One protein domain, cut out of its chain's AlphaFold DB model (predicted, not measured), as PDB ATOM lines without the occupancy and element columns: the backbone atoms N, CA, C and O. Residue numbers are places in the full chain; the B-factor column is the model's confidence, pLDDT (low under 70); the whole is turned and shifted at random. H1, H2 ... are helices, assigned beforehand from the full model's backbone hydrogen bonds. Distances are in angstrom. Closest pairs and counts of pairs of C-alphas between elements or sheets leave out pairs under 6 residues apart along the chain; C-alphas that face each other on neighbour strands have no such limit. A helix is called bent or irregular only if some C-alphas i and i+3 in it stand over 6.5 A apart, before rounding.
ATOM      1  N   PRO A  58     216.335 219.383 160.544       92.19
ATOM      2  CA  PRO A  58     216.096 220.205 161.735       92.19
ATOM      3  C   PRO A  58     214.777 219.881 162.449       92.19
ATOM      4  O   PRO A  58     214.645 220.061 163.662       92.19
ATOM      5  N   LEU A  59     213.764 219.454 161.693       92.56
ATOM      6  CA  LEU A  59     212.463 219.089 162.238       92.56
ATOM      7  C   LEU A  59     212.511 217.698 162.875       92.56
ATOM      8  O   LEU A  59     211.980 217.525 163.972       92.56
ATOM      9  N   LEU A  60     213.198 216.751 162.232       94.31
ATOM     10  CA  LEU A  60     213.455 215.415 162.767       94.31
ATOM     11  C   LEU A  60     214.259 215.486 164.070       94.31
ATOM     12  O   LEU A  60     213.833 214.906 165.064       94.31
ATOM     13  N   GLU A  61     215.331 216.282 164.120       94.06
ATOM     14  CA  GLU A  61     216.111 216.511 165.346       94.06
ATOM     15  C   GLU A  61     215.233 217.091 166.465       94.06
ATOM     16  O   GLU A  61     215.318 216.692 167.630       94.06
ATOM     17  N   LYS A  62     214.350 218.040 166.132       93.94
ATOM     18  CA  LYS A  62     213.401 218.588 167.103       93.94
ATOM     19  C   LYS A  62     212.454 217.506 167.629       93.94
ATOM     20  O   LYS A  62     212.271 217.431 168.845       93.94
ATOM     21  N   TRP A  63     211.863 216.696 166.753       96.44
ATOM     22  CA  TRP A  63     210.947 215.620 167.140       96.44
ATOM     23  C   TRP A  63     211.638 214.525 167.949       96.44
ATOM     24  O   TRP A  63     211.060 214.033 168.916       96.44
ATOM     25  N   GLU A  64     212.875 214.177 167.606       96.62
ATOM     26  CA  GLU A  64     213.685 213.230 168.369       96.62
ATOM     27  C   GLU A  64     213.973 213.774 169.773       96.62
ATOM     28  O   GLU A  64     213.790 213.068 170.763       96.62
ATOM     29  N   ASN A  65     214.328 215.057 169.891       97.06
ATOM     30  CA  ASN A  65     214.506 215.713 171.184       97.06
ATOM     31  C   ASN A  65     213.206 215.759 172.002       97.06
ATOM     32  O   ASN A  65     213.230 215.488 173.201       97.06
ATOM     33  N   ASP A  66     212.068 216.077 171.377       97.06
ATOM     34  CA  ASP A  66     210.753 216.016 172.032       97.06
ATOM     35  C   ASP A  66     210.473 214.597 172.543       97.06
ATOM     36  O   ASP A  66     210.078 214.402 173.695       97.06
ATOM     37  N   ARG A  67     210.781 213.588 171.727       97.25
ATOM     38  CA  ARG A  67     210.605 212.185 172.082       97.25
ATOM     39  C   ARG A  67     211.523 211.742 173.220       97.25
ATOM     40  O   ARG A  67     211.095 210.996 174.102       97.25
ATOM     41  N   LEU A  68     212.770 212.204 173.232       97.62
ATOM     42  CA  LEU A  68     213.719 211.948 174.311       97.62
ATOM     43  C   LEU A  68     213.246 212.568 175.631       97.62
ATOM     44  O   LEU A  68     213.389 211.945 176.684       97.62
ATOM     45  N   LEU A  69     212.642 213.759 175.583       97.62
ATOM     46  CA  LEU A  69     212.042 214.392 176.757       97.62
ATOM     47  C   LEU A  69     210.841 213.605 177.282       97.62
ATOM     48  O   LEU A  69     210.728 213.444 178.497       97.62
ATOM     49  N   ASP A  70     209.990 213.061 176.412       97.38
ATOM     50  CA  ASP A  70     208.894 212.178 176.834       97.38
ATOM     51  C   ASP A  70     209.422 210.924 177.552       97.38
ATOM     52  O   ASP A  70     208.887 210.513 178.585       97.38
ATOM     53  N   ILE A  71     210.505 210.329 177.037       97.69
ATOM     54  CA  ILE A  71     211.172 209.173 177.655       97.69
ATOM     55  C   ILE A  71     211.746 209.553 179.022       97.69
ATOM     56  O   ILE A  71     211.461 208.887 180.015       97.69
ATOM     57  N   PHE A  72     212.508 210.644 179.098       98.38
ATOM     58  CA  PHE A  72     213.066 211.146 180.353       98.38
ATOM     59  C   PHE A  72     211.989 211.424 181.401       98.38
ATOM     60  O   PHE A  72     212.121 211.040 182.560       98.38
ATOM     61  N   THR A  73     210.892 212.035 180.975       98.25
ATOM     62  CA  THR A  73     209.758 212.359 181.834       98.25
ATOM     63  C   THR A  73     209.099 211.102 182.411       98.25
ATOM     64  O   THR A  73     208.754 211.060 183.599       98.25
ATOM     65  N   ALA A  74     208.969 210.044 181.608       98.12
ATOM     66  CA  ALA A  74     208.511 208.752 182.100       98.12
ATOM     67  C   ALA A  74     209.498 208.141 183.100       98.12
ATOM     68  O   ALA A  74     209.081 207.734 184.180       98.12
ATOM     69  N   GLU A  75     210.799 208.143 182.802       98.00
ATOM     70  CA  GLU A  75     211.820 207.612 183.714       98.00
ATOM     71  C   GLU A  75     211.843 208.360 185.056       98.00
ATOM     72  O   GLU A  75     211.867 207.718 186.103       98.00
ATOM     73  N   LEU A  76     211.724 209.693 185.064       97.94
ATOM     74  CA  LEU A  76     211.568 210.470 186.301       97.94
ATOM     75  C   LEU A  76     210.352 210.014 187.114       97.94
ATOM     76  O   LEU A  76     210.435 209.864 188.334       97.94
ATOM     77  N   THR A  77     209.227 209.780 186.438       98.31
ATOM     78  CA  THR A  77     207.984 209.324 187.073       98.31
ATOM     79  C   THR A  77     208.160 207.942 187.695       98.31
ATOM     80  O   THR A  77     207.765 207.728 188.843       98.31
ATOM     81  N   LEU A  78     208.802 207.013 186.988       98.00
ATOM     82  CA  LEU A  78     209.094 205.674 187.500       98.00
ATOM     83  C   LEU A  78     210.053 205.723 188.693       98.00
ATOM     84  O   LEU A  78     209.757 205.138 189.735       98.00
ATOM     85  N   MET A  79     211.145 206.489 188.586       96.12
ATOM     86  CA  MET A  79     212.132 206.665 189.658       96.12
ATOM     87  C   MET A  79     211.503 207.259 190.919       96.12
ATOM     88  O   MET A  79     211.708 206.738 192.016       96.12
ATOM     89  N   LYS A  80     210.693 208.314 190.770       96.81
ATOM     90  CA  LYS A  80     209.952 208.943 191.874       96.81
ATOM     91  C   LYS A  80     209.056 207.941 192.605       96.81
ATOM     92  O   LYS A  80     208.934 208.009 193.826       96.81
ATOM     93  N   ASN A  81     208.446 207.018 191.865       97.06
ATOM     94  CA  ASN A  81     207.516 206.024 192.396       97.06
ATOM     95  C   ASN A  81     208.183 204.677 192.736       97.06
ATOM     96  O   ASN A  81     207.487 203.732 193.102       97.06
ATOM     97  N   GLY A  82     209.516 204.582 192.655       96.81
ATOM     98  CA  GLY A  82     210.265 203.368 192.987       96.81
ATOM     99  C   GLY A  82     209.953 202.176 192.080       96.81
ATOM    100  O   GLY A  82     210.042 201.036 192.531       96.81
ATOM    101  N   ILE A  83     209.551 202.431 190.831       97.38
ATOM    102  CA  ILE A  83     209.274 201.395 189.834       97.38
ATOM    103  C   ILE A  83     210.574 201.048 189.118       97.38
ATOM    104  O   ILE A  83     211.180 201.904 188.475       97.38
ATOM    105  N   ASP A  84     210.994 199.793 189.241       95.38
ATOM    106  CA  ASP A  84     212.188 199.263 188.595       95.38
ATOM    107  C   ASP A  84     211.846 198.361 187.399       95.38
ATOM    108  O   ASP A  84     210.683 198.063 187.106       95.38
ATOM    109  N   ASP A  85     212.887 197.907 186.703       95.50
ATOM    110  CA  ASP A  85     212.756 197.056 185.522       95.50
ATOM    111  C   ASP A  85     212.064 195.722 185.826       95.50
ATOM    112  O   ASP A  85     211.383 195.194 184.954       95.50
ATOM    113  N   ALA A  86     212.164 195.195 187.053       94.44
ATOM    114  CA  ALA A  86     211.489 193.952 187.420       94.44
ATOM    115  C   ALA A  86     209.964 194.136 187.465       94.44
ATOM    116  O   ALA A  86     209.216 193.257 187.032       94.44
ATOM    117  N   VAL A  87     209.490 195.290 187.948       94.06
ATOM    118  CA  VAL A  87     208.063 195.641 187.913       94.06
ATOM    119  C   VAL A  87     207.592 195.882 186.477       94.06
ATOM    120  O   VAL A  87     206.519 195.402 186.101       94.06
ATOM    121  N   LEU A  88     208.383 196.590 185.667       95.81
ATOM    122  CA  LEU A  88     208.060 196.841 184.258       95.81
ATOM    123  C   LEU A  88     207.993 195.542 183.448       95.81
ATOM    124  O   LEU A  88     207.048 195.347 182.687       95.81
ATOM    125  N   GLU A  89     208.956 194.640 183.630       94.94
ATOM    126  CA  GLU A  89     208.995 193.349 182.945       94.94
ATOM    127  C   GLU A  89     207.816 192.469 183.370       94.94
ATOM    128  O   GLU A  89     207.126 191.906 182.521       94.94
ATOM    129  N   ALA A  90     207.508 192.410 184.670       91.94
ATOM    130  CA  ALA A  90     206.339 191.682 185.158       91.94
ATOM    131  C   ALA A  90     205.027 192.218 184.557       91.94
ATOM    132  O   ALA A  90     204.141 191.428 184.229       91.94
ATOM    133  N   HIS A  91     204.906 193.539 184.382       90.00
ATOM    134  CA  HIS A  91     203.776 194.144 183.678       90.00
ATOM    135  C   HIS A  91     203.757 193.753 182.193       90.00
ATOM    136  O   HIS A  91     202.726 193.299 181.697       90.00
ATOM    137  N   TYR A  92     204.894 193.859 181.506       93.06
ATOM    138  CA  TYR A  92     205.027 193.544 180.084       93.06
ATOM    139  C   TYR A  92     204.669 192.091 179.753       93.06
ATOM    140  O   TYR A  92     204.003 191.821 178.759       93.06
ATOM    141  N   LEU A  93     205.018 191.143 180.625       90.25
ATOM    142  CA  LEU A  93     204.680 189.728 180.440       90.25
ATOM    143  C   LEU A  93     203.167 189.441 180.447       90.25
ATOM    144  O   LEU A  93     202.760 188.355 180.037       90.25
ATOM    145  N   THR A  94     202.333 190.379 180.911       88.62
ATOM    146  CA  THR A  94     200.867 190.233 180.873       88.62
ATOM    147  C   THR A  94     200.237 190.709 179.567       88.62
ATOM    148  O   THR A  94     199.143 190.253 179.239       88.62
ATOM    149  N   ASP A  95     200.923 191.584 178.830       87.56
ATOM    150  CA  ASP A  95     200.454 192.187 177.580       87.56
ATOM    151  C   ASP A  95     201.665 192.632 176.732       87.56
ATOM    152  O   ASP A  95     202.033 193.811 176.743       87.56
ATOM    153  N   PRO A 206     213.747 194.131 176.841       91.62
ATOM    154  CA  PRO A 206     214.745 195.192 176.691       91.62
ATOM    155  C   PRO A 206     214.492 196.138 175.508       91.62
ATOM    156  O   PRO A 206     214.853 197.309 175.579       91.62
ATOM    157  N   GLU A 207     213.867 195.647 174.436       87.50
ATOM    158  CA  GLU A 207     213.512 196.453 173.267       87.50
ATOM    159  C   GLU A 207     212.209 197.233 173.484       87.50
ATOM    160  O   GLU A 207     212.115 198.388 173.074       87.50
ATOM    161  N   ALA A 208     211.232 196.633 174.172       90.12
ATOM    162  CA  ALA A 208     209.954 197.269 174.502       90.12
ATOM    163  C   ALA A 208     210.026 198.194 175.735       90.12
ATOM    164  O   ALA A 208     209.113 198.989 175.965       90.12
ATOM    165  N   ARG A 209     211.104 198.123 176.533       92.62
ATOM    166  CA  ARG A 209     211.234 198.778 177.849       92.62
ATOM    167  C   ARG A 209     210.829 200.242 177.800       92.62
ATOM    168  O   ARG A 209     210.044 200.674 178.628       92.62
ATOM    169  N   THR A 210     211.328 200.997 176.827       92.38
ATOM    170  CA  THR A 210     211.048 202.434 176.702       92.38
ATOM    171  C   THR A 210     209.561 202.725 176.475       92.38
ATOM    172  O   THR A 210     209.011 203.665 177.057       92.38
ATOM    173  N   VAL A 211     208.884 201.912 175.663       89.00
ATOM    174  CA  VAL A 211     207.446 202.055 175.400       89.00
ATOM    175  C   VAL A 211     206.647 201.690 176.650       89.00
ATOM    176  O   VAL A 211     205.791 202.467 177.086       89.00
ATOM    177  N   VAL A 212     206.999 200.571 177.289       92.81
ATOM    178  CA  VAL A 212     206.391 200.105 178.544       92.81
ATOM    179  C   VAL A 212     206.577 201.133 179.658       92.81
ATOM    180  O   VAL A 212     205.603 201.468 180.331       92.81
ATOM    181  N   SER A 213     207.777 201.702 179.811       95.44
ATOM    182  CA  SER A 213     208.089 202.750 180.788       95.44
ATOM    183  C   SER A 213     207.121 203.923 180.669       95.44
ATOM    184  O   SER A 213     206.514 204.326 181.661       95.44
ATOM    185  N   ARG A 214     206.918 204.449 179.454       94.25
ATOM    186  CA  ARG A 214     205.981 205.561 179.214       94.25
ATOM    187  C   ARG A 214     204.535 205.160 179.479       94.25
ATOM    188  O   ARG A 214     203.790 205.930 180.081       94.25
ATOM    189  N   SER A 215     204.131 203.966 179.054       92.56
ATOM    190  CA  SER A 215     202.777 203.447 179.274       92.56
ATOM    191  C   SER A 215     202.460 203.306 180.769       92.56
ATOM    192  O   SER A 215     201.407 203.746 181.232       92.56
ATOM    193  N   VAL A 216     203.399 202.764 181.547       94.62
ATOM    194  CA  VAL A 216     203.288 202.624 183.003       94.62
ATOM    195  C   VAL A 216     203.331 203.988 183.691       94.62
ATOM    196  O   VAL A 216     202.455 204.264 184.504       94.62
ATOM    197  N   ALA A 217     204.271 204.869 183.332       96.94
ATOM    198  CA  ALA A 217     204.373 206.214 183.899       96.94
ATOM    199  C   ALA A 217     203.061 207.004 183.753       96.94
ATOM    200  O   ALA A 217     202.550 207.516 184.745       96.94
ATOM    201  N   ASN A 218     202.459 206.999 182.557       95.44
ATOM    202  CA  ASN A 218     201.175 207.658 182.283       95.44
ATOM    203  C   ASN A 218     199.997 207.108 183.111       95.44
ATOM    204  O   ASN A 218     198.981 207.786 183.260       95.44
ATOM    205  N   ARG A 219     200.091 205.872 183.623       94.69
ATOM    206  CA  ARG A 219     199.061 205.254 184.479       94.69
ATOM    207  C   ARG A 219     199.261 205.549 185.964       94.69
ATOM    208  O   ARG A 219     198.317 205.371 186.731       94.69
ATOM    209  N   ILE A 220     200.463 205.956 186.371       95.81
ATOM    210  CA  ILE A 220     200.792 206.261 187.767       95.81
ATOM    211  C   ILE A 220     200.314 207.670 188.122       95.81
ATOM    212  O   ILE A 220     199.531 207.845 189.054       95.81
ATOM    213  N   GLU A 221     200.771 208.672 187.376       96.38
ATOM    214  CA  GLU A 221     200.419 210.084 187.545       96.38
ATOM    215  C   GLU A 221     200.713 210.854 186.250       96.38
ATOM    216  O   GLU A 221     201.250 210.272 185.314       96.38
ATOM    217  N   ASP A 222     200.363 212.144 186.179       96.88
ATOM    218  CA  ASP A 222     200.699 212.984 185.022       96.88
ATOM    219  C   ASP A 222     202.222 213.193 184.943       96.88
ATOM    220  O   ASP A 222     202.775 213.943 185.761       96.88
ATOM    221  N   PRO A 223     202.918 212.598 183.956       96.44
ATOM    222  CA  PRO A 223     204.366 212.705 183.891       96.44
ATOM    223  C   PRO A 223     204.823 214.152 183.654       96.44
ATOM    224  O   PRO A 223     205.886 214.553 184.129       96.44
ATOM    225  N   ARG A 224     204.005 214.997 183.008       95.00
ATOM    226  CA  ARG A 224     204.346 216.413 182.785       95.00
ATOM    227  C   ARG A 224     204.436 217.194 184.090       95.00
ATOM    228  O   ARG A 224     205.312 218.046 184.222       95.00
ATOM    229  N   ALA A 225     203.583 216.881 185.063       96.62
ATOM    230  CA  ALA A 225     203.659 217.476 186.394       96.62
ATOM    231  C   ALA A 225     204.944 217.053 187.127       96.62
ATOM    232  O   ALA A 225     205.556 217.865 187.822       96.62
ATOM    233  N   VAL A 226     205.392 215.806 186.934       97.44
ATOM    234  CA  VAL A 226     206.668 215.313 187.478       97.44
ATOM    235  C   VAL A 226     207.853 216.045 186.848       97.44
ATOM    236  O   VAL A 226     208.723 216.518 187.580       97.44
ATOM    237  N   LEU A 227     207.871 216.192 185.518       96.75
ATOM    238  CA  LEU A 227     208.905 216.968 184.828       96.75
ATOM    239  C   LEU A 227     208.919 218.421 185.308       96.75
ATOM    240  O   LEU A 227     209.990 218.961 185.567       96.75
ATOM    241  N   GLN A 228     207.751 219.051 185.446       95.44
ATOM    242  CA  GLN A 228     207.665 220.434 185.907       95.44
ATOM    243  C   GLN A 228     208.280 220.601 187.302       95.44
ATOM    244  O   GLN A 228     209.112 221.486 187.486       95.44
ATOM    245  N   ALA A 229     207.929 219.737 188.259       95.94
ATOM    246  CA  ALA A 229     208.508 219.778 189.602       95.94
ATOM    247  C   ALA A 229     210.029 219.550 189.574       95.94
ATOM    248  O   ALA A 229     210.781 220.260 190.235       95.94
ATOM    249  N   TRP A 230     210.501 218.607 188.752       97.25
ATOM    250  CA  TRP A 230     211.935 218.388 188.570       97.25
ATOM    251  C   TRP A 230     212.640 219.629 188.001       97.25
ATOM    252  O   TRP A 230     213.712 219.999 188.473       97.25
ATOM    253  N   LEU A 231     212.038 220.310 187.022       96.94
ATOM    254  CA  LEU A 231     212.583 221.535 186.433       96.94
ATOM    255  C   LEU A 231     212.644 222.694 187.433       96.94
ATOM    256  O   LEU A 231     213.596 223.468 187.385       96.94
ATOM    257  N   GLU A 232     211.667 222.817 188.331       94.69
ATOM    258  CA  GLU A 232     211.662 223.840 189.387       94.69
ATOM    259  C   GLU A 232     212.857 223.692 190.342       94.69
ATOM    260  O   GLU A 232     213.422 224.697 190.775       94.69
ATOM    261  N   ASP A 233     213.289 222.455 190.597       95.12
ATOM    262  CA  ASP A 233     214.423 222.159 191.476       95.12
ATOM    263  C   ASP A 233     215.787 222.182 190.757       95.12
ATOM    264  O   ASP A 233     216.818 222.395 191.398       95.12
ATOM    265  N   ASN A 234     215.821 221.941 189.438       95.50
ATOM    266  CA  ASN A 234     217.066 221.642 188.710       95.50
ATOM    267  C   ASN A 234     217.405 222.614 187.570       95.50
ATOM    268  O   ASN A 234     218.543 222.604 187.094       95.50
ATOM    269  N   ALA A 235     216.465 223.441 187.108       92.38
ATOM    270  CA  ALA A 235     216.641 224.282 185.927       92.38
ATOM    271  C   ALA A 235     216.401 225.778 186.195       92.38
ATOM    272  O   ALA A 235     215.889 226.192 187.231       92.38
ATOM    273  N   GLY A 236     216.805 226.610 185.230       87.00
ATOM    274  CA  GLY A 236     216.549 228.051 185.251       87.00
ATOM    275  C   GLY A 236     215.092 228.426 184.940       87.00
ATOM    276  O   GLY A 236     214.232 227.583 184.690       87.00
ATOM    277  N   GLU A 237     214.809 229.730 184.932       86.25
ATOM    278  CA  GLU A 237     213.440 230.239 184.759       86.25
ATOM    279  C   GLU A 237     212.940 230.224 183.306       86.25
ATOM    280  O   GLU A 237     211.733 230.140 183.084       86.25
ATOM    281  N   THR A 238     213.828 230.312 182.309       93.19
ATOM    282  CA  THR A 238     213.415 230.403 180.900       93.19
ATOM    283  C   THR A 238     213.150 229.030 180.290       93.19
ATOM    284  O   THR A 238     213.813 228.049 180.625       93.19
ATOM    285  N   GLU A 239     212.209 228.969 179.345       89.88
ATOM    286  CA  GLU A 239     211.823 227.722 178.674       89.88
ATOM    287  C   GLU A 239     212.997 227.061 177.939       89.88
ATOM    288  O   GLU A 239     213.223 225.863 178.084       89.88
ATOM    289  N   ASP A 240     213.812 227.848 177.228       91.81
ATOM    290  CA  ASP A 240     214.990 227.331 176.523       91.81
ATOM    291  C   ASP A 240     216.005 226.705 177.488       91.81
ATOM    292  O   ASP A 240     216.555 225.635 177.215       91.81
ATOM    293  N   VAL A 241     216.227 227.339 178.648       94.12
ATOM    294  CA  VAL A 241     217.121 226.794 179.677       94.12
ATOM    295  C   VAL A 241     216.526 225.509 180.240       94.12
ATOM    296  O   VAL A 241     217.226 224.502 180.260       94.12
ATOM    297  N   ARG A 242     215.240 225.497 180.605       95.44
ATOM    298  CA  ARG A 242     214.537 224.303 181.104       95.44
ATOM    299  C   ARG A 242     214.637 223.128 180.146       95.44
ATOM    300  O   ARG A 242     215.054 222.042 180.551       95.44
ATOM    301  N   ARG A 243     214.331 223.359 178.870       95.25
ATOM    302  CA  ARG A 243     214.434 222.347 177.817       95.25
ATOM    303  C   ARG A 243     215.863 221.826 177.691       95.25
ATOM    304  O   ARG A 243     216.066 220.614 177.689       95.25
ATOM    305  N   SER A 244     216.853 222.719 177.630       95.88
ATOM    306  CA  SER A 244     218.265 222.325 177.520       95.88
ATOM    307  C   SER A 244     218.751 221.525 178.736       95.88
ATOM    308  O   SER A 244     219.473 220.543 178.571       95.88
ATOM    309  N   THR A 245     218.308 221.884 179.945       97.38
ATOM    310  CA  THR A 245     218.633 221.177 181.190       97.38
ATOM    311  C   THR A 245     218.024 219.777 181.213       97.38
ATOM    312  O   THR A 245     218.728 218.821 181.533       97.38
ATOM    313  N   ALA A 246     216.752 219.627 180.830       97.75
ATOM    314  CA  ALA A 246     216.100 218.319 180.765       97.75
ATOM    315  C   ALA A 246     216.733 217.400 179.708       97.75
ATOM    316  O   ALA A 246     216.990 216.232 179.992       97.75
ATOM    317  N   LEU A 247     217.059 217.923 178.518       97.56
ATOM    318  CA  LEU A 247     217.765 217.157 177.484       97.56
ATOM    319  C   LEU A 247     219.152 216.709 177.962       97.56
ATOM    320  O   LEU A 247     219.521 215.547 177.794       97.56
ATOM    321  N   ALA A 248     219.911 217.608 178.598       97.56
ATOM    322  CA  ALA A 248     221.225 217.279 179.143       97.56
ATOM    323  C   ALA A 248     221.142 216.171 180.204       97.56
ATOM    324  O   ALA A 248     221.994 215.280 180.226       97.56
ATOM    325  N   GLU A 249     220.109 216.190 181.047       98.00
ATOM    326  CA  GLU A 249     219.891 215.149 182.049       98.00
ATOM    327  C   GLU A 249     219.473 213.812 181.424       98.00
ATOM    328  O   GLU A 249     220.023 212.771 181.787       98.00
ATOM    329  N   ALA A 250     218.574 213.825 180.436       97.88
ATOM    330  CA  ALA A 250     218.192 212.629 179.688       97.88
ATOM    331  C   ALA A 250     219.421 211.937 179.070       97.88
ATOM    332  O   ALA A 250     219.606 210.724 179.206       97.88
ATOM    333  N   ILE A 251     220.313 212.728 178.464       96.44
ATOM    334  CA  ILE A 251     221.583 212.255 177.897       96.44
ATOM    335  C   ILE A 251     222.519 211.740 179.000       96.44
ATOM    336  O   ILE A 251     223.145 210.691 178.831       96.44
ATOM    337  N   ARG A 252     222.607 212.425 180.150       97.31
ATOM    338  CA  ARG A 252     223.421 211.992 181.304       97.31
ATOM    339  C   ARG A 252     222.982 210.625 181.834       97.31
ATOM    340  O   ARG A 252     223.827 209.836 182.257       97.31
ATOM    341  N   LEU A 253     221.682 210.343 181.796       96.19
ATOM    342  CA  LEU A 253     221.089 209.052 182.150       96.19
ATOM    343  C   LEU A 253     221.221 207.995 181.038       96.19
ATOM    344  O   LEU A 253     220.758 206.870 181.214       96.19
ATOM    345  N   ASN A 254     221.884 208.323 179.921       96.06
ATOM    346  CA  ASN A 254     222.065 207.457 178.754       96.06
ATOM    347  C   ASN A 254     220.728 206.973 178.157       96.06
ATOM    348  O   ASN A 254     220.642 205.869 177.613       96.06
ATOM    349  N   LEU A 255     219.685 207.804 178.253       96.12
ATOM    350  CA  LEU A 255     218.409 207.567 177.587       96.12
ATOM    351  C   LEU A 255     218.560 207.816 176.086       96.12
ATOM    352  O   LEU A 255     219.324 208.684 175.660       96.12
ATOM    353  N   LYS A 256     217.844 207.028 175.284       94.62
ATOM    354  CA  LYS A 256     217.886 207.093 173.821       94.62
ATOM    355  C   LYS A 256     216.496 206.871 173.253       94.62
ATOM    356  O   LYS A 256     215.734 206.070 173.795       94.62
ATOM    357  N   VAL A 257     216.206 207.535 172.139       94.06
ATOM    358  CA  VAL A 257     215.032 207.208 171.330       94.06
ATOM    359  C   VAL A 257     215.275 205.841 170.669       94.06
ATOM    360  O   VAL A 257     216.346 205.634 170.090       94.06
ATOM    361  N   PRO A 258     214.351 204.870 170.791       90.38
ATOM    362  CA  PRO A 258     214.492 203.577 170.128       90.38
ATOM    363  C   PRO A 258     214.577 203.733 168.606       90.38
ATOM    364  O   PRO A 258     213.872 204.557 168.032       90.38
ATOM    365  N   ALA A 259     215.381 202.898 167.940       86.19
ATOM    366  CA  ALA A 259     215.583 202.984 166.490       86.19
ATOM    367  C   ALA A 259     214.269 202.894 165.690       86.19
ATOM    368  O   ALA A 259     214.098 203.630 164.726       86.19
ATOM    369  N   GLY A 260     213.324 202.054 166.126       80.69
ATOM    370  CA  GLY A 260     212.002 201.967 165.495       80.69
ATOM    371  C   GLY A 260     211.218 203.280 165.562       80.69
ATOM    372  O   GLY A 260     210.613 203.677 164.575       80.69
ATOM    373  N   GLU A 261     211.306 204.008 166.679       88.12
ATOM    374  CA  GLU A 261     210.650 205.313 166.813       88.12
ATOM    375  C   GLU A 261     211.336 206.389 165.967       88.12
ATOM    376  O   GLU A 261     210.650 207.254 165.436       88.12
ATOM    377  N   ILE A 262     212.663 206.326 165.792       90.00
ATOM    378  CA  ILE A 262     213.379 207.203 164.849       90.00
ATOM    379  C   ILE A 262     212.863 206.958 163.428       90.00
ATOM    380  O   ILE A 262     212.469 207.904 162.751       90.00
TER     381      ILE A 262
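Overview. This is residues 58 to 95 and 206 to 262 of the 333 residues of the protein "PpiC domain-containing protein" of marine metagenome (UniProt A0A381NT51). One long helix, H1, runs through the middle, and three shorter helices cross it at wide angles, H3 on one side and H4 and H5 on the other, with H3 and H4 at its later turns, residues 70 to 78, and H5 at residues 65 to 72. H2 packs on H3, away from H1, and the small helix H6 folds back near the earlier turns of H1. The printed part has 95 residues, with six named helices, H1 to H6 in chain order, and no named strand; the class is all helix. It is compact, with a radius of gyration of the C-alphas of 13.5 A, and its C-alphas span 42 by 29 by 20 A.

Along the chain. Start with the longest helix, H1, residues 58 to 80: find C-alpha 58 at (216.096, 220.205, 161.735), and from there the helix runs 32.8 A to C-alpha 80 at (209.952, 208.943, 191.874). Next read H3, residues 206 to 220, which is 21.0 A from first to last C-alpha. It is irregular: C-alphas 207 and 210 are 7.3 A apart, where about 5 A is found in a regular helix. H4, residues 223 to 234, is 16.3 A long, and H5, residues 239 to 252, is 19.7 A long. Before the cut you find H2, residues 85 to 92, 10.1 A long. The last helix is H6, residues 259 to 262, 5.0 A long, which ends at C-alpha 262 at (213.379, 207.203, 164.849).

Arrangement. Begin at the hub, H1, which touches three other helices. With its residues 70 to 78 alone it touches H3; look at Ala 74 and Arg 214, whose C-alphas are the closest, 5.0 A apart. These two helices stand at a steep tilt of 66 degrees and run the same way. Residues 73 to 77 of H1 alone touch H4, with residues 223 to 227 of H4 alone; the closest C-alphas are those of Thr 73 and Leu 227, 5.6 A apart, and the helices are about perpendicular, at 88 degrees. Residues 65 to 72 of H1 alone touch H5, with residues 246 to 250 of H5 alone, and the closest C-alphas are those of Phe 72 and Ala 250, 5.4 A apart. H1 and H5 run the same way at a steep tilt of 69.7 degrees, only just short of about perpendicular. Moving outward from H3, you reach H2, about perpendicular to it at 85 degrees; they touch, and the closest C-alphas are those of Leu 88 and Val 212, 6.8 A apart. H4 and H5 only just touch, with 3 pairs of C-alphas within 8 A, the closest being those of Leu 231 and Arg 242 at 6.3 A; they are about perpendicular, at 84 degrees. The packing of the helices is mostly crossed: of the five pairs that touch, 0 are at a shallow tilt. H6 is close to H1 but not clearly touching, with the C-alphas of Glu 64 and Ile 262 the closest, 7.0 A apart. Among the pairs that stay apart are H2 and H4, H3 and H5, and H1 and H2. In the backbones of H1, H2, H4 and H5 every O i to N i+4 pair is within hydrogen-bond range; in H3 9 of 11 are, and H6 is too short for such a pair.

Size, cuts and confidence. The two C-alphas farthest apart are those of Thr 94 and Glu 237, 42.1 A. At residue 95 you meet the cut: residues 96 to 205 are not printed, and C-alphas 95 and 206 are 14.6 A apart across it. Of the links that are printed whole, H1 to H2, H3 to H4 and H4 to H5 are tight, and H5 to H6 is short. In the B-factor column of this predicted model the mean pLDDT of the printed part is 94.5, and no printed residue is under 70.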